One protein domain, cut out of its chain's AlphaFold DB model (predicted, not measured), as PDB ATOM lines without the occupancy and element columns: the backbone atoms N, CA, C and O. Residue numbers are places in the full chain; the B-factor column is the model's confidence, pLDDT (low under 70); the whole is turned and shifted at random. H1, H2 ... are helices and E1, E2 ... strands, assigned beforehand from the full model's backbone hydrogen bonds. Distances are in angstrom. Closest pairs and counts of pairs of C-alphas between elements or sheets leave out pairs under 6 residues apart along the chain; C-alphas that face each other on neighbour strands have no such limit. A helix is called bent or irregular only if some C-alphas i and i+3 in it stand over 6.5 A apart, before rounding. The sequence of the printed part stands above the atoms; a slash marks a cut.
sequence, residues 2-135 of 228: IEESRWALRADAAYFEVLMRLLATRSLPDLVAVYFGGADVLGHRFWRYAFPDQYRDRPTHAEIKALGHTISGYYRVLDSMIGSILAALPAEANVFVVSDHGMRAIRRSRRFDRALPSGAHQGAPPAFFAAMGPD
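AT A GLANCE: This is residues 2 to 135 of the 228 residues of an uncharacterized protein of Candidatus Dadabacteria bacterium (UniProt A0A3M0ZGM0). Look for an elongated body in which two long helices, H1 and H4, run lengthwise side by side, the shorter H2 runs back between the ends where they begin, and a narrow two-stranded ribbon, E1 with E2, lies lengthwise along one side of this loose bundle. H3 packs on H2 at one end of the body, and the long loop between E1 and E2 reaches toward that same end and folds back. The printed part has 134 residues with four named helices and two named strands, in the order H1 H2 H3 H4 E1 E2; the sheet is E1 - E2, antiparallel, and the class is mostly helix. It is only just loose, close to compact, with a radius of gyration of the C-alphas of 17.4 A, and it spans 55 by 28 by 20 A.

IN THESE COORDINATES: Begin with strand E1, residues 95 to 98, and strand E2, residues 129 to 132, which ends at C-alpha 132 at (-72.387, 61.592, -39.518). Find C-alpha 70 at (-81.682, 83.224, -55.561); from there H4 runs 27.5 A to residue 88. H1, residues 2 to 23, begins at C-alpha 2 at (-77.977, 85.256, -64.189) and is 31.3 A long; it is only just irregular, with C-alphas 4 and 7 6.9 A apart. H2, residues 38 to 50, is 15.2 A long and irregular, with C-alphas 45 and 48 7.8 A apart. H3 holds residues 61 to 67.

HOW THE PARTS SIT: At the sheet, the hairpin E1 and E2 runs antiparallel at 175 degrees; look for N 95 and O 132, 2.8 A apart, and N 130 and O 97, 2.9 A, both within hydrogen-bond range. E2 is apart from H4, and both strands are apart from H1, H2 and H3. H1, H2 and H4 form an up and down bundle, each helix running against the one before it. H2 is the hub, touching three helices. With residues 70 to 75 alone, H4 touches H2, the closest C-alphas being those of Leu 42 and Ile 71, 6.1 A, at a shallow tilt of 33 degrees, only just short of steep, opposite ways. The helical hairpin H1 and H2 touches at the C-alphas of Ala 8 and Gly 38, 5.1 A, at a steep tilt of 39 degrees. H1 and H4 touch, closest at the C-alphas of Leu 23 and Ala 88, 6.5 A, and run the same way at a shallow tilt of 7 degrees. In the helical hairpin H2 and H3, the C-alphas of Tyr 49 and Ile 64 come within 5.2 A. H3 and H4 meet only through their link. In H3 and H4 every O i to N i+4 pair is within hydrogen-bond range; H1 has 15 of 18 and H2 7 of 9.

THE WHOLE: The C-alphas farthest apart are those of Arg 26 and Arg 56, 55.1 A. The printed part has no cut. The links H1 to H2 and E1 to E2 are long, with 14 and 30 residues; in the second, residues 104 to 105 pair antiparallel with residues 119 to 120. The mean pLDDT of the printed part is 93.7, and no printed residue is under 70.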
ATOM      1  N   ILE A   2     -77.323  86.592 -64.144       81.94
ATOM      2  CA  ILE A   2     -77.977  85.256 -64.189       81.94
ATOM      3  C   ILE A   2     -77.252  84.319 -65.159       81.94
ATOM      4  O   ILE A   2     -76.754  83.285 -64.729       81.94
ATOM      5  N   GLU A   3     -77.138  84.702 -66.435       83.62
ATOM      6  CA  GLU A   3     -76.440  83.906 -67.461       83.62
ATOM      7  C   GLU A   3     -75.003  83.563 -67.045       83.62
ATOM      8  O   GLU A   3     -74.608  82.400 -67.040       83.62
ATOM      9  N   GLU A   4     -74.266  84.560 -66.556       82.00
ATOM     10  CA  GLU A   4     -72.894  84.414 -66.049       82.00
ATOM     11  C   GLU A   4     -72.765  83.493 -64.827       82.00
ATOM     12  O   GLU A   4     -71.646  83.119 -64.480       82.00
ATOM     13  N   SER A   5     -73.858  83.145 -64.142       88.38
ATOM     14  CA  SER A   5     -73.872  82.200 -63.014       88.38
ATOM     15  C   SER A   5     -74.343  80.800 -63.398       88.38
ATOM     16  O   SER A   5     -74.144  79.869 -62.619       88.38
ATOM     17  N   ARG A   6     -74.932  80.606 -64.587       88.62
ATOM     18  CA  ARG A   6     -75.499  79.306 -64.994       88.62
ATOM     19  C   ARG A   6     -74.455  78.202 -65.076       88.62
ATOM     20  O   ARG A   6     -74.794  77.052 -64.822       88.62
ATOM     21  N   TRP A   7     -73.212  78.530 -65.427       89.94
ATOM     22  CA  TRP A   7     -72.133  77.542 -65.510       89.94
ATOM     23  C   TRP A   7     -71.906  76.836 -64.166       89.94
ATOM     24  O   TRP A   7     -71.712  75.629 -64.167       89.94
ATOM     25  N   ALA A   8     -72.000  77.554 -63.039       91.00
ATOM     26  CA  ALA A   8     -71.759  76.987 -61.715       91.00
ATOM     27  C   ALA A   8     -72.856  75.981 -61.360       91.00
ATOM     28  O   ALA A   8     -72.574  74.845 -61.004       91.00
ATOM     29  N   LEU A   9     -74.113  76.363 -61.596       93.38
ATOM     30  CA  LEU A   9     -75.267  75.496 -61.357       93.38
ATOM     31  C   LEU A   9     -75.259  74.254 -62.257       93.38
ATOM     32  O   LEU A   9     -75.634  73.167 -61.828       93.38
ATOM     33  N   ARG A  10     -74.823  74.408 -63.513       94.06
ATOM     34  CA  ARG A  10     -74.661  73.286 -64.448       94.06
ATOM     35  C   ARG A  10     -73.522  72.360 -64.033       94.06
ATOM     36  O   ARG A  10     -73.682  71.152 -64.152       94.06
ATOM     37  N   ALA A  11     -72.404  72.913 -63.562       94.12
ATOM     38  CA  ALA A  11     -71.291  72.125 -63.048       94.12
ATOM     39  C   ALA A  11     -71.732  71.309 -61.829       94.12
ATOM     40  O   ALA A  11     -71.532  70.102 -61.818       94.12
ATOM     41  N   ASP A  12     -72.431  71.931 -60.877       97.44
ATOM     42  CA  ASP A  12     -72.950  71.238 -59.695       97.44
ATOM     43  C   ASP A  12     -73.925  70.114 -60.066       97.44
ATOM     44  O   ASP A  12     -73.809  69.002 -59.554       97.44
ATOM     45  N   ALA A  13     -74.852  70.369 -60.997       97.31
ATOM     46  CA  ALA A  13     -75.768  69.344 -61.495       97.31
ATOM     47  C   ALA A  13     -75.020  68.180 -62.168       97.31
ATOM     48  O   ALA A  13     -75.348  67.020 -61.926       97.31
ATOM     49  N   ALA A  14     -73.992  68.476 -62.969       97.75
ATOM     50  CA  ALA A  14     -73.172  67.456 -63.615       97.75
ATOM     51  C   ALA A  14     -72.361  66.640 -62.596       97.75
ATOM     52  O   ALA A  14     -72.321  65.416 -62.686       97.75
ATOM     53  N   TYR A  15     -71.742  67.291 -61.608       97.56
ATOM     54  CA  TYR A  15     -70.991  66.613 -60.551       97.56
ATOM     55  C   TYR A  15     -71.887  65.712 -59.708       97.56
ATOM     56  O   TYR A  15     -71.510  64.584 -59.402       97.56
ATOM     57  N   PHE A  16     -73.095  66.176 -59.397       98.25
ATOM     58  CA  PHE A  16     -74.099  65.364 -58.729       98.25
ATOM     59  C   PHE A  16     -74.510  64.156 -59.561       98.25
ATOM     60  O   PHE A  16     -74.508  63.045 -59.048       98.25
ATOM     61  N   GLU A  17     -74.806  64.331 -60.849       97.88
ATOM     62  CA  GLU A  17     -75.184  63.210 -61.709       97.88
ATOM     63  C   GLU A  17     -74.056  62.173 -61.824       97.88
ATOM     64  O   GLU A  17     -74.306  60.969 -61.730       97.88
ATOM     65  N   VAL A  18     -72.808  62.624 -61.978       96.62
ATOM     66  CA  VAL A  18     -71.629  61.745 -61.994       96.62
ATOM     67  C   VAL A  18     -71.499  60.987 -60.675       96.62
ATOM     68  O   VAL A  18     -71.297  59.774 -60.697       96.62
ATOM     69  N   LEU A  19     -71.664  61.669 -59.539       96.62
ATOM     70  CA  LEU A  19     -71.634  61.029 -58.230       96.62
ATOM     71  C   LEU A  19     -72.751  59.992 -58.087       96.62
ATOM     72  O   LEU A  19     -72.474  58.863 -57.704       96.62
ATOM     73  N   MET A  20     -73.992  60.321 -58.442       97.38
ATOM     74  CA  MET A  20     -75.109  59.376 -58.341       97.38
ATOM     75  C   MET A  20     -74.890  58.135 -59.216       97.38
ATOM     76  O   MET A  20     -75.212  57.022 -58.804       97.38
ATOM     77  N   ARG A  21     -74.288  58.298 -60.402       95.69
ATOM     78  CA  ARG A  21     -73.891  57.164 -61.251       95.69
ATOM     79  C   ARG A  21     -72.790  56.322 -60.608       95.69
ATOM     80  O   ARG A  21     -72.866  55.103 -60.699       95.69
ATOM     81  N   LEU A  22     -71.801  56.947 -59.964       94.38
ATOM     82  CA  LEU A  22     -70.759  56.245 -59.208       94.38
ATOM     83  C   LEU A  22     -71.366  55.458 -58.037       94.38
ATOM     84  O   LEU A  22     -71.071  54.275 -57.896       94.38
ATOM     85  N   LEU A  23     -72.257  56.080 -57.258       93.44
ATOM     86  CA  LEU A  23     -72.954  55.461 -56.121       93.44
ATOM     87  C   LEU A  23     -73.851  54.286 -56.528       93.44
ATOM     88  O   LEU A  23     -74.045  53.361 -55.748       93.44
ATOM     89  N   ALA A  24     -74.353  54.275 -57.764       93.06
ATOM     90  CA  ALA A  24     -75.108  53.151 -58.310       93.06
ATOM     91  C   ALA A  24     -74.229  51.949 -58.726       93.06
ATOM     92  O   ALA A  24     -74.758  50.895 -59.089       93.06
ATOM     93  N   THR A  25     -72.897  52.083 -58.719       88.88
ATOM     94  CA  THR A  25     -71.980  50.972 -59.026       88.88
ATOM     95  C   THR A  25     -71.741  50.080 -57.804       88.88
ATOM     96  O   THR A  25     -71.936  50.486 -56.666       88.88
ATOM     97  N   ARG A  26     -71.298  48.833 -58.027       72.50
ATOM     98  CA  ARG A  26     -71.060  47.859 -56.941       72.50
ATOM     99  C   ARG A  26     -69.729  48.025 -56.203       72.50
ATOM    100  O   ARG A  26     -69.524  47.346 -55.206       72.50
ATOM    101  N   SER A  27     -68.814  48.846 -56.711       86.06
ATOM    102  CA  SER A  27     -67.458  48.980 -56.172       86.06
ATOM    103  C   SER A  27     -67.139  50.453 -55.983       86.06
ATOM    104  O   SER A  27     -66.671  51.113 -56.912       86.06
ATOM    105  N   LEU A  28     -67.411  50.965 -54.786       87.56
ATOM    106  CA  LEU A  28     -67.058  52.331 -54.412       87.56
ATOM    107  C   LEU A  28     -65.591  52.405 -53.970       87.56
ATOM    108  O   LEU A  28     -65.074  51.424 -53.437       87.56
ATOM    109  N   PRO A  29     -64.907  53.537 -54.207       90.88
ATOM    110  CA  PRO A  29     -63.597  53.779 -53.617       90.88
ATOM    111  C   PRO A  29     -63.723  54.048 -52.109       90.88
ATOM    112  O   PRO A  29     -64.784  54.463 -51.641       90.88
ATOM    113  N   ASP A  30     -62.617  53.900 -51.376       93.06
ATOM    114  CA  ASP A  30     -62.565  54.136 -49.922       93.06
ATOM    115  C   ASP A  30     -62.849  55.600 -49.538       93.06
ATOM    116  O   ASP A  30     -63.288  55.894 -48.431       93.06
ATOM    117  N   LEU A  31     -62.631  56.534 -50.472       95.25
ATOM    118  CA  LEU A  31     -62.967  57.946 -50.323       95.25
ATOM    119  C   LEU A  31     -63.636  58.473 -51.593       95.25
ATOM    120  O   LEU A  31     -63.071  58.421 -52.688       95.25
ATOM    121  N   VAL A  32     -64.814  59.070 -51.422       94.69
ATOM    122  CA  VAL A  32     -65.502  59.848 -52.454       94.69
ATOM    123  C   VAL A  32     -65.613  61.291 -51.982       94.69
ATOM    124  O   VAL A  32     -66.051  61.554 -50.866       94.69
ATOM    125  N   ALA A  33     -65.252  62.235 -52.849       95.69
ATOM    126  CA  ALA A  33     -65.416  63.660 -52.595       95.69
ATOM    127  C   ALA A  33     -66.112  64.328 -53.783       95.69
ATOM    128  O   ALA A  33     -65.762  64.093 -54.940       95.69
ATOM    129  N   VAL A  34     -67.083  65.190 -53.485       96.56
ATOM    130  CA  VAL A  34     -67.774  66.034 -54.463       96.56
ATOM    131  C   VAL A  34     -67.772  67.474 -53.964       96.56
ATOM    132  O   VAL A  34     -67.896  67.723 -52.767       96.56
ATOM    133  N   TYR A  35     -67.614  68.427 -54.879       95.94
ATOM    134  CA  TYR A  35     -67.595  69.853 -54.573       95.94
ATOM    135  C   TYR A  35     -68.722  70.557 -55.322       95.94
ATOM    136  O   TYR A  35     -68.843  70.393 -56.535       95.94
ATOM    137  N   PHE A  36     -69.502  71.370 -54.610       97.00
ATOM    138  CA  PHE A  36     -70.554  72.202 -55.187       97.00
ATOM    139  C   PHE A  36     -70.207  73.681 -55.001       97.00
ATOM    140  O   PHE A  36     -70.112  74.171 -53.878       97.00
ATOM    141  N   GLY A  37     -70.004  74.393 -56.109       95.12
ATOM    142  CA  GLY A  37     -69.524  75.779 -56.118       95.12
ATOM    143  C   GLY A  37     -70.627  76.831 -56.253       95.12
ATOM    144  O   GLY A  37     -70.357  78.029 -56.172       95.12
ATOM    145  N   GLY A  38     -71.878  76.434 -56.489       95.75
ATOM    146  CA  GLY A  38     -72.959  77.374 -56.774       95.75
ATOM    147  C   GLY A  38     -73.251  78.351 -55.634       95.75
ATOM    148  O   GLY A  38     -73.512  79.523 -55.903       95.75
ATOM    149  N   ALA A  39     -73.150  77.924 -54.370       95.44
ATOM    150  CA  ALA A  39     -73.409  78.797 -53.218       95.44
ATOM    151  C   ALA A  39     -72.425  79.975 -53.161       95.44
ATOM    152  O   ALA A  39     -72.838  81.106 -52.895       95.44
ATOM    153  N   ASP A  40     -71.155  79.718 -53.473       94.88
ATOM    154  CA  ASP A  40     -70.103  80.726 -53.564       94.88
ATOM    155  C   ASP A  40     -70.415  81.766 -54.652       94.88
ATOM    156  O   ASP A  40     -70.598  82.960 -54.389       94.88
ATOM    157  N   VAL A  41     -70.595  81.279 -55.881       95.25
ATOM    158  CA  VAL A  41     -70.833  82.108 -57.066       95.25
ATOM    159  C   VAL A  41     -72.090  82.961 -56.905       95.25
ATOM    160  O   VAL A  41     -72.117  84.144 -57.274       95.25
ATOM    161  N   LEU A  42     -73.152  82.372 -56.350       96.50
ATOM    162  CA  LEU A  42     -74.386  83.093 -56.077       96.50
ATOM    163  C   LEU A  42     -74.230  84.071 -54.912       96.50
ATOM    164  O   LEU A  42     -74.774  85.174 -54.985       96.50
ATOM    165  N   GLY A  43     -73.468  83.721 -53.877       96.12
ATOM    166  CA  GLY A  43     -73.152  84.612 -52.768       96.12
ATOM    167  C   GLY A  43     -72.411  85.860 -53.244       96.12
ATOM    168  O   GLY A  43     -72.851  86.972 -52.962       96.12
ATOM    169  N   HIS A  44     -71.381  85.726 -54.077       95.44
ATOM    170  CA  HIS A  44     -70.702  86.885 -54.655       95.44
ATOM    171  C   HIS A  44     -71.661  87.815 -55.410       95.44
ATOM    172  O   HIS A  44     -71.650  89.029 -55.200       95.44
ATOM    173  N   ARG A  45     -72.537  87.276 -56.261       94.25
ATOM    174  CA  ARG A  45     -73.326  88.090 -57.205       94.25
ATOM    175  C   ARG A  45     -74.673  88.563 -56.677       94.25
ATOM    176  O   ARG A  45     -75.142  89.621 -57.093       94.25
ATOM    177  N   PHE A  46     -75.297  87.804 -55.777       96.38
ATOM    178  CA  PHE A  46     -76.688  88.022 -55.382       96.38
ATOM    179  C   PHE A  46     -76.898  88.367 -53.902       96.38
ATOM    180  O   PHE A  46     -78.040  88.628 -53.519       96.38
ATOM    181  N   TRP A  47     -75.841  88.452 -53.079       97.06
ATOM    182  CA  TRP A  47     -75.962  88.782 -51.646       97.06
ATOM    183  C   TRP A  47     -76.763  90.058 -51.392       97.06
ATOM    184  O   TRP A  47     -77.633  90.076 -50.524       97.06
ATOM    185  N   ARG A  48     -76.540  91.108 -52.198       96.69
ATOM    186  CA  ARG A  48     -77.275  92.381 -52.084       96.69
ATOM    187  C   ARG A  48     -78.784  92.237 -52.223       96.69
ATOM    188  O   ARG A  48     -79.509  92.979 -51.572       96.69
ATOM    189  N   TYR A  49     -79.267  91.321 -53.055       97.06
ATOM    190  CA  TYR A  49     -80.709  91.140 -53.241       97.06
ATOM    191  C   TYR A  49     -81.327  90.319 -52.112       97.06
ATOM    192  O   TYR A  49     -82.465  90.578 -51.739       97.06
ATOM    193  N   ALA A  50     -80.581  89.351 -51.568       97.12
ATOM    194  CA  ALA A  50     -81.023  88.531 -50.443       97.12
ATOM    195  C   ALA A  50     -81.002  89.301 -49.110       97.12
ATOM    196  O   ALA A  50     -81.872  89.102 -48.268       97.12
ATOM    197  N   PHE A  51     -80.035  90.209 -48.934       97.19
ATOM    198  CA  PHE A  51     -79.833  90.981 -47.703       97.19
ATOM    199  C   PHE A  51     -79.738  92.495 -47.987       97.19
ATOM    200  O   PHE A  51     -78.701  93.117 -47.728       97.19
ATOM    201  N   PRO A  52     -80.804  93.118 -48.525       97.19
ATOM    202  CA  PRO A  52     -80.764  94.492 -49.033       97.19
ATOM    203  C   PRO A  52     -80.461  95.538 -47.956       97.19
ATOM    204  O   PRO A  52     -79.796  96.533 -48.242       97.19
ATOM    205  N   ASP A  53     -80.866  95.300 -46.707       97.19
ATOM    206  CA  ASP A  53     -80.644  96.233 -45.596       97.19
ATOM    207  C   ASP A  53     -79.166  96.406 -45.217       97.19
ATOM    208  O   ASP A  53     -78.804  97.361 -44.529       97.19
ATOM    209  N   GLN A  54     -78.280  95.531 -45.702       96.50
ATOM    210  CA  GLN A  54     -76.842  95.639 -45.464       96.50
ATOM    211  C   GLN A  54     -76.164  96.701 -46.350       96.50
ATOM    212  O   GLN A  54     -74.993  97.010 -46.108       96.50
ATOM    213  N   TYR A  55     -76.871  97.273 -47.333       96.88
ATOM    214  CA  TYR A  55     -76.326  98.179 -48.348       96.88
ATOM    215  C   TYR A  55     -76.988  99.560 -48.303       96.88
ATOM    216  O   TYR A  55     -78.200  99.686 -48.138       96.88
ATOM    217  N   ARG A  56     -76.180 100.612 -48.483       95.19
ATOM    218  CA  ARG A  56     -76.648 102.004 -48.552       95.19
ATOM    219  C   ARG A  56     -77.362 102.288 -49.870       95.19
ATOM    220  O   ARG A  56     -78.457 102.835 -49.865       95.19
ATOM    221  N   ASP A  57     -76.739 101.910 -50.984       94.12
ATOM    222  CA  ASP A  57     -77.416 101.853 -52.275       94.12
ATOM    223  C   ASP A  57     -78.237 100.560 -52.293       94.12
ATOM    224  O   ASP A  57     -77.674  99.472 -52.455       94.12
ATOM    225  N   ARG A  58     -79.549 100.655 -52.060       95.25
ATOM    226  CA  ARG A  58     -80.454  99.501 -51.938       95.25
ATOM    227  C   ARG A  58     -81.000  99.071 -53.304       95.25
ATOM    228  O   ARG A  58     -81.278  99.932 -54.138       95.25
ATOM    229  N   PRO A  59     -81.155  97.760 -53.565       95.88
ATOM    230  CA  PRO A  59     -81.839  97.304 -54.771       95.88
ATOM    231  C   PRO A  59     -83.302  97.755 -54.752       95.88
ATOM    232  O   PRO A  59     -83.900  97.948 -53.692       95.88
ATOM    233  N   THR A  60     -83.889  97.911 -55.935       97.06
ATOM    234  CA  THR A  60     -85.311  98.254 -56.064       97.06
ATOM    235  C   THR A  60     -86.198  97.110 -55.566       97.06
ATOM    236  O   THR A  60     -85.795  95.945 -55.561       97.06
ATOM    237  N   HIS A  61     -87.450  97.410 -55.208       97.38
ATOM    238  CA  HIS A  61     -88.410  96.375 -54.806       97.38
ATOM    239  C   HIS A  61     -88.608  95.302 -55.895       97.38
ATOM    240  O   HIS A  61     -88.692  94.115 -55.589       97.38
ATOM    241  N   ALA A  62     -88.615  95.705 -57.171       97.75
ATOM    242  CA  ALA A  62     -88.711  94.783 -58.299       97.75
ATOM    243  C   ALA A  62     -87.494  93.843 -58.391       97.75
ATOM    244  O   ALA A  62     -87.665  92.642 -58.596       97.75
ATOM    245  N   GLU A  63     -86.276  94.357 -58.185       96.25
ATOM    246  CA  GLU A  63     -85.058  93.534 -58.154       96.25
ATOM    247  C   GLU A  63     -85.054  92.562 -56.971       96.25
ATOM    248  O   GLU A  63     -84.696  91.399 -57.146       96.25
ATOM    249  N   ILE A  64     -85.485  93.000 -55.781       97.69
ATOM    250  CA  ILE A  64     -85.607  92.126 -54.603       97.69
ATOM    251  C   ILE A  64     -86.613  91.007 -54.880       97.69
ATOM    252  O   ILE A  64     -86.301  89.840 -54.663       97.69
ATOM    253  N   LYS A  65     -87.793  91.340 -55.420       97.31
ATOM    254  CA  LYS A  65     -88.816  90.348 -55.773       97.31
ATOM    255  C   LYS A  65     -88.291  89.316 -56.776       97.31
ATOM    256  O   LYS A  65     -88.601  88.137 -56.651       97.31
ATOM    257  N   ALA A  66     -87.501  89.751 -57.757       96.50
ATOM    258  CA  ALA A  66     -86.967  88.874 -58.793       96.50
ATOM    259  C   ALA A  66     -85.769  88.025 -58.328       96.50
ATOM    260  O   ALA A  66     -85.630  86.887 -58.764       96.50
ATOM    261  N   LEU A  67     -84.888  88.566 -57.478       96.56
ATOM    262  CA  LEU A  67     -83.562  87.988 -57.216       96.56
ATOM    263  C   LEU A  67     -83.296  87.637 -55.749       96.56
ATOM    264  O   LEU A  67     -82.344  86.902 -55.475       96.56
ATOM    265  N   GLY A  68     -84.106  88.121 -54.807       96.94
ATOM    266  CA  GLY A  68     -83.866  87.988 -53.366       96.94
ATOM    267  C   GLY A  68     -83.880  86.547 -52.860       96.94
ATOM    268  O   GLY A  68     -83.203  86.221 -51.888       96.94
ATOM    269  N   HIS A  69     -84.570  85.651 -53.566       97.50
ATOM    270  CA  HIS A  69     -84.617  84.227 -53.239       97.50
ATOM    271  C   HIS A  69     -83.582  83.381 -53.992       97.50
ATOM    272  O   HIS A  69     -83.593  82.165 -53.845       97.50
ATOM    273  N   THR A  70     -82.679  83.979 -54.776       96.44
ATOM    274  CA  THR A  70     -81.682  83.224 -55.561       96.44
ATOM    275  C   THR A  70     -80.790  82.359 -54.663       96.44
ATOM    276  O   THR A  70     -80.618  81.172 -54.924       96.44
ATOM    277  N   ILE A  71     -80.272  82.929 -53.568       97.00
ATOM    278  CA  ILE A  71     -79.383  82.213 -52.639       97.00
ATOM    279  C   ILE A  71     -80.153  81.123 -51.882       97.00
ATOM    280  O   ILE A  71     -79.768  79.959 -51.917       97.00
ATOM    281  N   SER A  72     -81.273  81.464 -51.238       97.81
ATOM    282  CA  SER A  72     -82.067  80.491 -50.465       97.81
ATOM    283  C   SER A  72     -82.759  79.439 -51.336       97.81
ATOM    284  O   SER A  72     -83.023  78.328 -50.882       97.81
ATOM    285  N   GLY A  73     -83.071  79.766 -52.589       97.69
ATOM    286  CA  GLY A  73     -83.542  78.816 -53.592       97.69
ATOM    287  C   GLY A  73     -82.470  77.794 -53.940       97.69
ATOM    288  O   GLY A  73     -82.754  76.601 -53.947       97.69
ATOM    289  N   TYR A  74     -81.229  78.238 -54.143       97.56
ATOM    290  CA  TYR A  74     -80.125  77.321 -54.404       97.56
ATOM    291  C   TYR A  74     -79.779  76.446 -53.192       97.56
ATOM    292  O   TYR A  74     -79.585  75.250 -53.368       97.56
ATOM    293  N   TYR A  75     -79.797  76.977 -51.963       97.62
ATOM    294  CA  TYR A  75     -79.612  76.138 -50.769       97.62
ATOM    295  C   TYR A  75     -80.656  75.016 -50.662       97.62
ATOM    296  O   TYR A  75     -80.303  73.916 -50.263       97.62
ATOM    297  N   ARG A  76     -81.912  75.245 -51.077       98.44
ATOM    298  CA  ARG A  76     -82.934  74.179 -51.150       98.44
ATOM    299  C   ARG A  76     -82.607  73.109 -52.195       98.44
ATOM    300  O   ARG A  76     -82.885  71.933 -51.973       98.44
ATOM    301  N   VAL A  77     -82.024  73.507 -53.327       97.50
ATOM    302  CA  VAL A  77     -81.544  72.563 -54.351       97.50
ATOM    303  C   VAL A  77     -80.374  71.745 -53.805       97.50
ATOM    304  O   VAL A  77     -80.409  70.523 -53.889       97.50
ATOM    305  N   LEU A  78     -79.388  72.405 -53.192       97.44
ATOM    306  CA  LEU A  78     -78.228  71.753 -52.587       97.44
ATOM    307  C   LEU A  78     -78.639  70.769 -51.482       97.44
ATOM    308  O   LEU A  78     -78.162  69.640 -51.470       97.44
ATOM    309  N   ASP A  79     -79.570  71.160 -50.612       98.06
ATOM    310  CA  ASP A  79     -80.152  70.298 -49.576       98.06
ATOM    311  C   ASP A  79     -80.824  69.050 -50.175       98.06
ATOM    312  O   ASP A  79     -80.548  67.928 -49.753       98.06
ATOM    313  N   SER A  80     -81.609  69.214 -51.246       98.38
ATOM    314  CA  SER A  80     -82.238  68.086 -51.954       98.38
ATOM    315  C   SER A  80     -81.208  67.141 -52.594       98.38
ATOM    316  O   SER A  80     -81.386  65.919 -52.589       98.38
ATOM    317  N   MET A  81     -80.120  67.690 -53.143       98.25
ATOM    318  CA  MET A  81     -79.011  66.910 -53.707       98.25
ATOM    319  C   MET A  81     -78.280  66.129 -52.612       98.25
ATOM    320  O   MET A  81     -78.057  64.932 -52.769       98.25
ATOM    321  N   ILE A  82     -77.972  66.770 -51.480       97.50
ATOM    322  CA  ILE A  82     -77.369  66.112 -50.314       97.50
ATOM    323  C   ILE A  82     -78.282  64.992 -49.807       97.50
ATOM    324  O   ILE A  82     -77.813  63.874 -49.631       97.50
ATOM    325  N   GLY A  83     -79.586  65.241 -49.654       98.12
ATOM    326  CA  GLY A  83     -80.546  64.214 -49.242       98.12
ATOM    327  C   GLY A  83     -80.570  63.003 -50.182       98.12
ATOM    328  O   GLY A  83     -80.611  61.864 -49.723       98.12
ATOM    329  N   SER A  84     -80.467  63.235 -51.494       98.31
ATOM    330  CA  SER A  84     -80.396  62.159 -52.494       98.31
ATOM    331  C   SER A  84     -79.090  61.361 -52.409       98.31
ATOM    332  O   SER A  84     -79.117  60.143 -52.552       98.31
ATOM    333  N   ILE A  85     -77.961  62.032 -52.150       97.31
ATOM    334  CA  ILE A  85     -76.663  61.377 -51.923       97.31
ATOM    335  C   ILE A  85     -76.743  60.504 -50.672       97.31
ATOM    336  O   ILE A  85     -76.446  59.318 -50.745       97.31
ATOM    337  N   LEU A  86     -77.198  61.065 -49.547       96.25
ATOM    338  CA  LEU A  86     -77.314  60.350 -48.274       96.25
ATOM    339  C   LEU A  86     -78.192  59.100 -48.392       96.25
ATOM    340  O   LEU A  86     -77.849  58.065 -47.834       96.25
ATOM    341  N   ALA A  87     -79.289  59.171 -49.149       96.38
ATOM    342  CA  ALA A  87     -80.176  58.032 -49.379       96.38
ATOM    343  C   ALA A  87     -79.551  56.911 -50.235       96.38
ATOM    344  O   ALA A  87     -80.033  55.781 -50.192       96.38
ATOM    345  N   ALA A  88     -78.521  57.218 -51.027       95.50
ATOM    346  CA  ALA A  88     -77.837  56.262 -51.899       95.50
ATOM    347  C   ALA A  88     -76.537  55.701 -51.300       95.50
ATOM    348  O   ALA A  88     -75.966  54.768 -51.862       95.50
ATOM    349  N   LEU A  89     -76.047  56.271 -50.196       94.19
ATOM    350  CA  LEU A  89     -74.836  55.801 -49.528       94.19
ATOM    351  C   LEU A  89     -75.080  54.484 -48.769       94.19
ATOM    352  O   LEU A  89     -76.184  54.252 -48.272       94.19
ATOM    353  N   PRO A  90     -74.051  53.623 -48.646       92.38
ATOM    354  CA  PRO A  90     -74.122  52.448 -47.784       92.38
ATOM    355  C   PRO A  90     -74.240  52.861 -46.309       92.38
ATOM    356  O   PRO A  90     -73.811  53.949 -45.920       92.38
ATOM    357  N   ALA A  91     -74.810  51.984 -45.477       91.88
ATOM    358  CA  ALA A  91     -75.057  52.266 -44.059       91.88
ATOM    359  C   ALA A  91     -73.761  52.492 -43.261       91.88
ATOM    360  O   ALA A  91     -73.767  53.159 -42.228       91.88
ATOM    361  N   GLU A  92     -72.654  51.950 -43.759       92.50
ATOM    362  CA  GLU A  92     -71.326  52.023 -43.165       92.50
ATOM    363  C   GLU A  92     -70.568  53.308 -43.551       92.50
ATOM    364  O   GLU A  92     -69.455  53.531 -43.083       92.50
ATOM    365  N   ALA A  93     -71.133  54.166 -44.410       94.94
ATOM    366  CA  ALA A  93     -70.455  55.380 -44.852       94.94
ATOM    367  C   ALA A  93     -70.360  56.432 -43.736       94.94
ATOM    368  O   ALA A  93     -71.369  56.875 -43.180       94.94
ATOM    369  N   ASN A  94     -69.145  56.924 -43.501       96.69
ATOM    370  CA  ASN A  94     -68.920  58.176 -42.787       96.69
ATOM    371  C   ASN A  94     -69.007  59.349 -43.771       96.69
ATOM    372  O   ASN A  94     -68.374  59.349 -44.826       96.69
ATOM    373  N   VAL A  95     -69.793  60.362 -43.424       96.88
ATOM    374  CA  VAL A  95     -70.112  61.503 -44.280       96.88
ATOM    375  C   VAL A  95     -69.712  62.792 -43.594       96.88
ATOM    376  O   VAL A  95     -70.077  63.040 -42.449       96.88
ATOM    377  N   PHE A  96     -69.020  63.641 -44.345       96.31
ATOM    378  CA  PHE A  96     -68.655  64.993 -43.950       96.31
ATOM    379  C   PHE A  96     -69.300  65.977 -44.925       96.31
ATOM    380  O   PHE A  96     -69.132  65.861 -46.138       96.31
ATOM    381  N   VAL A  97     -70.013  66.969 -44.396       95.88
ATOM    382  CA  VAL A  97     -70.510  68.118 -45.160       95.88
ATOM    383  C   VAL A  97     -69.748  69.340 -44.681       95.88
ATOM    384  O   VAL A  97     -69.936  69.806 -43.557       95.88
ATOM    385  N   VAL A  98     -68.861  69.842 -45.536       94.19
ATOM    386  CA  VAL A  98     -67.901  70.888 -45.182       94.19
ATOM    387  C   VAL A  98     -68.011  72.045 -46.160       94.19
ATOM    388  O   VAL A  98     -68.102  71.849 -47.370       94.19
ATOM    389  N   SER A  99     -67.967  73.258 -45.625       93.31
ATOM    390  CA  SER A  99     -67.698  74.473 -46.380       93.31
ATOM    391  C   SER A  99     -66.315  74.997 -45.996       93.31
ATOM    392  O   SER A  99     -65.905  74.928 -44.841       93.31
ATOM    393  N   ASP A 100     -65.583  75.510 -46.974       89.81
ATOM    394  CA  ASP A 100     -64.254  76.098 -46.816       89.81
ATOM    395  C   ASP A 100     -64.292  77.503 -46.196       89.81
ATOM    396  O   ASP A 100     -63.368  77.893 -45.479       89.81
ATOM    397  N   HIS A 101     -65.360  78.266 -46.436       91.50
ATOM    398  CA  HIS A 101     -65.503  79.629 -45.929       91.50
ATOM    399  C   HIS A 101     -66.957  80.102 -45.795       91.50
ATOM    400  O   HIS A 101     -67.860  79.669 -46.510       91.50
ATOM    401  N   GLY A 102     -67.173  81.093 -44.927       91.88
ATOM    402  CA  GLY A 102     -68.422  81.849 -44.883       91.88
ATOM    403  C   GLY A 102     -68.536  82.921 -45.976       91.88
ATOM    404  O   GLY A 102     -67.680  83.087 -46.848       91.88
ATOM    405  N   MET A 103     -69.609  83.707 -45.890       94.19
ATOM    406  CA  MET A 103     -69.886  84.826 -46.793       94.19
ATOM    407  C   MET A 103     -70.405  86.037 -46.007       94.19
ATOM    408  O   MET A 103     -71.137  85.892 -45.025       94.19
ATOM    409  N   ARG A 104     -70.037  87.248 -46.433       94.38
ATOM    410  CA  ARG A 104     -70.554  88.510 -45.880       94.38
ATOM    411  C   ARG A 104     -70.709  89.586 -46.945       94.38
ATOM    412  O   ARG A 104     -70.033  89.557 -47.969       94.38
ATOM    413  N   ALA A 105     -71.518  90.605 -46.653       95.81
ATOM    414  CA  ALA A 105     -71.617  91.783 -47.508       95.81
ATOM    415  C   ALA A 105     -70.304  92.577 -47.573       95.81
ATOM    416  O   ALA A 105     -69.686  92.889 -46.546       95.81
ATOM    417  N   ILE A 106     -69.958  93.006 -48.785       93.88
ATOM    418  CA  ILE A 106     -68.871  93.942 -49.093       93.88
ATOM    419  C   ILE A 106     -69.401  95.159 -49.858       93.88
ATOM    420  O   ILE A 106     -70.548  95.186 -50.291       93.88
ATOM    421  N   ARG A 107     -68.576  96.207 -50.008       88.62
ATOM    422  CA  ARG A 107     -68.909  97.431 -50.779       88.62
ATOM    423  C   ARG A 107     -70.207  98.131 -50.334       88.62
ATOM    424  O   ARG A 107     -70.798  98.891 -51.093       88.62
ATOM    425  N   ARG A 108     -70.594  97.939 -49.069       91.88
ATOM    426  CA  ARG A 108     -71.874  98.357 -48.463       91.88
ATOM    427  C   ARG A 108     -72.232  99.837 -48.653       91.88
ATOM    428  O   ARG A 108     -73.409 100.165 -48.735       91.88
ATOM    429  N   SER A 109     -71.235 100.719 -48.733       91.31
ATOM    430  CA  SER A 109     -71.428 102.177 -48.825       91.31
ATOM    431  C   SER A 109     -71.200 102.764 -50.224       91.31
ATOM    432  O   SER A 109     -71.282 103.981 -50.374       91.31
ATOM    433  N   ARG A 110     -70.868 101.943 -51.232       85.44
ATOM    434  CA  ARG A 110     -70.606 102.409 -52.606       85.44
ATOM    435  C   ARG A 110     -71.856 102.276 -53.476       85.44
ATOM    436  O   ARG A 110     -72.719 101.453 -53.182       85.44
ATOM    437  N   ARG A 111     -71.925 103.066 -54.557       89.56
ATOM    438  CA  ARG A 111     -72.909 102.844 -55.625       89.56
ATOM    439  C   ARG A 111     -72.710 101.435 -56.177       89.56
ATOM    440  O   ARG A 111     -71.572 101.009 -56.380       89.56
ATOM    441  N   PHE A 112     -73.807 100.721 -56.364       87.25
ATOM    442  CA  PHE A 112     -73.773  99.352 -56.830       87.25
ATOM    443  C   PHE A 112     -73.343  99.294 -58.297       87.25
ATOM    444  O   PHE A 112     -73.864 100.016 -59.147       87.25
ATOM    445  N   ASP A 113     -72.404  98.396 -58.569       87.06
ATOM    446  CA  ASP A 113     -71.952  98.032 -59.902       87.06
ATOM    447  C   ASP A 113     -72.180  96.529 -60.074       87.06
ATOM    448  O   ASP A 113     -71.672  95.725 -59.291       87.06
ATOM    449  N   ARG A 114     -72.959  96.158 -61.093       83.88
ATOM    450  CA  ARG A 114     -73.311  94.763 -61.391       83.88
ATOM    451  C   ARG A 114     -72.106  93.926 -61.823       83.88
ATOM    452  O   ARG A 114     -72.195  92.703 -61.755       83.88
ATOM    453  N   ALA A 115     -71.016  94.558 -62.260       82.38
ATOM    454  CA  ALA A 115     -69.774  93.878 -62.611       82.38
ATOM    455  C   ALA A 115     -68.937  93.483 -61.381       82.38
ATOM    456  O   ALA A 115     -67.992  92.706 -61.511       82.38
ATOM    457  N   LEU A 116     -69.262  94.011 -60.195       86.94
ATOM    458  CA  LEU A 116     -68.507  93.777 -58.969       86.94
ATOM    459  C   LEU A 116     -69.271  92.868 -57.996       86.94
ATOM    460  O   LEU A 116     -70.501  92.929 -57.912       86.94
ATOM    461  N   PRO A 117     -68.555  92.063 -57.193       91.44
ATOM    462  CA  PRO A 117     -69.186  91.225 -56.188       91.44
ATOM    463  C   PRO A 117     -69.823  92.069 -55.074       91.44
ATOM    464  O   PRO A 117     -69.291  93.096 -54.636       91.44
ATOM    465  N   SER A 118     -70.970  91.593 -54.601       94.44
ATOM    466  CA  SER A 118     -71.724  92.116 -53.462       94.44
ATOM    467  C   SER A 118     -71.449  91.350 -52.163       94.44
ATOM    468  O   SER A 118     -71.475  91.968 -51.097       94.44
ATOM    469  N   GLY A 119     -71.143  90.052 -52.244       95.00
ATOM    470  CA  GLY A 119     -70.638  89.229 -51.141       95.00
ATOM    471  C   GLY A 119     -69.147  88.898 -51.301       95.00
ATOM    472  O   GLY A 119     -68.643  88.927 -52.423       95.00
ATOM    473  N   ALA A 120     -68.440  88.612 -50.203       92.69
ATOM    474  CA  ALA A 120     -67.111  87.980 -50.211       92.69
ATOM    475  C   ALA A 120     -66.797  87.252 -48.886       92.69
ATOM    476  O   ALA A 120     -67.558  87.342 -47.920       92.69
ATOM    477  N   HIS A 121     -65.643  86.582 -48.831       90.75
ATOM    478  CA  HIS A 121     -65.217  85.736 -47.701       90.75
ATOM    479  C   HIS A 121     -64.367  86.447 -46.656       90.75
ATOM    480  O   HIS A 121     -64.306  86.011 -45.509       90.75
ATOM    481  N   GLN A 122     -63.662  87.519 -47.029       85.19
ATOM    482  CA  GLN A 122     -62.684  88.128 -46.132       85.19
ATOM    483  C   GLN A 122     -63.374  88.693 -44.885       85.19
ATOM    484  O   GLN A 122     -64.190  89.612 -44.969       85.19
ATOM    485  N   GLY A 123     -63.044  88.129 -43.721       84.19
ATOM    486  CA  GLY A 123     -63.681  88.464 -42.448       84.19
ATOM    487  C   GLY A 123     -65.137  88.005 -42.342       84.19
ATOM    488  O   GLY A 123     -65.885  88.568 -41.539       84.19
ATOM    489  N   ALA A 124     -65.581  87.067 -43.182       88.50
ATOM    490  CA  ALA A 124     -66.877  86.416 -43.045       88.50
ATOM    491  C   ALA A 124     -66.930  85.545 -41.774       88.50
ATOM    492  O   ALA A 124     -65.882  85.214 -41.215       88.50
ATOM    493  N   PRO A 125     -68.137  85.186 -41.296       87.06
ATOM    494  CA  PRO A 125     -68.284  84.212 -40.219       87.06
ATOM    495  C   PRO A 125     -67.613  82.866 -40.553       87.06
ATOM    496  O   PRO A 125     -67.368  82.591 -41.733       87.06
ATOM    497  N   PRO A 126     -67.346  82.018 -39.541       85.94
ATOM    498  CA  PRO A 126     -66.877  80.654 -39.761       85.94
ATOM    499  C   PRO A 126     -67.762  79.875 -40.744       85.94
ATOM    500  O   PRO A 126     -68.961  80.139 -40.866       85.94
ATOM    501  N   ALA A 127     -67.148  78.924 -41.444       87.81
ATOM    502  CA  ALA A 127     -67.826  78.065 -42.404       87.81
ATOM    503  C   ALA A 127     -68.724  77.015 -41.722       87.81
ATOM    504  O   ALA A 127     -68.743  76.879 -40.497       87.81
ATOM    505  N   PHE A 128     -69.472  76.267 -42.532       89.69
ATOM    506  CA  PHE A 128     -70.314  75.161 -42.080       89.69
ATOM    507  C   PHE A 128     -69.528  73.846 -41.993       89.69
ATOM    508  O   PHE A 128     -68.736  73.535 -42.882       89.69
ATOM    509  N   PHE A 129     -69.806  73.057 -40.958       90.56
ATOM    510  CA  PHE A 129     -69.283  71.706 -40.789       90.56
ATOM    511  C   PHE A 129     -70.350  70.814 -40.149       90.56
ATOM    512  O   PHE A 129     -70.951  71.189 -39.141       90.56
ATOM    513  N   ALA A 130     -70.550  69.628 -40.713       91.81
ATOM    514  CA  ALA A 130     -71.321  68.549 -40.116       91.81
ATOM    515  C   ALA A 130     -70.692  67.199 -40.474       91.81
ATOM    516  O   ALA A 130     -70.135  67.041 -41.562       91.81
ATOM    517  N   ALA A 131     -70.819  66.228 -39.574       93.75
ATOM    518  CA  ALA A 131     -70.378  64.859 -39.790       93.75
ATOM    519  C   ALA A 131     -71.440  63.870 -39.291       93.75
ATOM    520  O   ALA A 131     -72.164  64.162 -38.335       93.75
ATOM    521  N   MET A 132     -71.542  62.713 -39.940       94.50
ATOM    522  CA  MET A 132     -72.387  61.592 -39.518       94.50
ATOM    523  C   MET A 132     -71.814  60.264 -40.012       94.50
ATOM    524  O   MET A 132     -71.082  60.247 -40.994       94.50
ATOM    525  N   GLY A 133     -72.178  59.159 -39.373       94.88
ATOM    526  CA  GLY A 133     -71.739  57.823 -39.773       94.88
ATOM    527  C   GLY A 133     -71.547  56.904 -38.569       94.88
ATOM    528  O   GLY A 133     -71.719  57.361 -37.435       94.88
ATOM    529  N   PRO A 134     -71.220  55.624 -38.798       94.62
ATOM    530  CA  PRO A 134     -70.993  54.653 -37.727       94.62
ATOM    531  C   PRO A 134     -69.813  55.014 -36.814       94.62
ATOM    532  O   PRO A 134     -69.869  54.729 -35.620       94.62
ATOM    533  N   ASP A 135     -68.788  55.683 -37.347       96.62
ATOM    534  CA  ASP A 135     -67.564  56.028 -36.610       96.62
ATOM    535  C   ASP A 135     -67.576  57.465 -36.069       96.62
ATOM    536  O   ASP A 135     -66.576  57.955 -35.540       96.62
TER     537      ASP A 135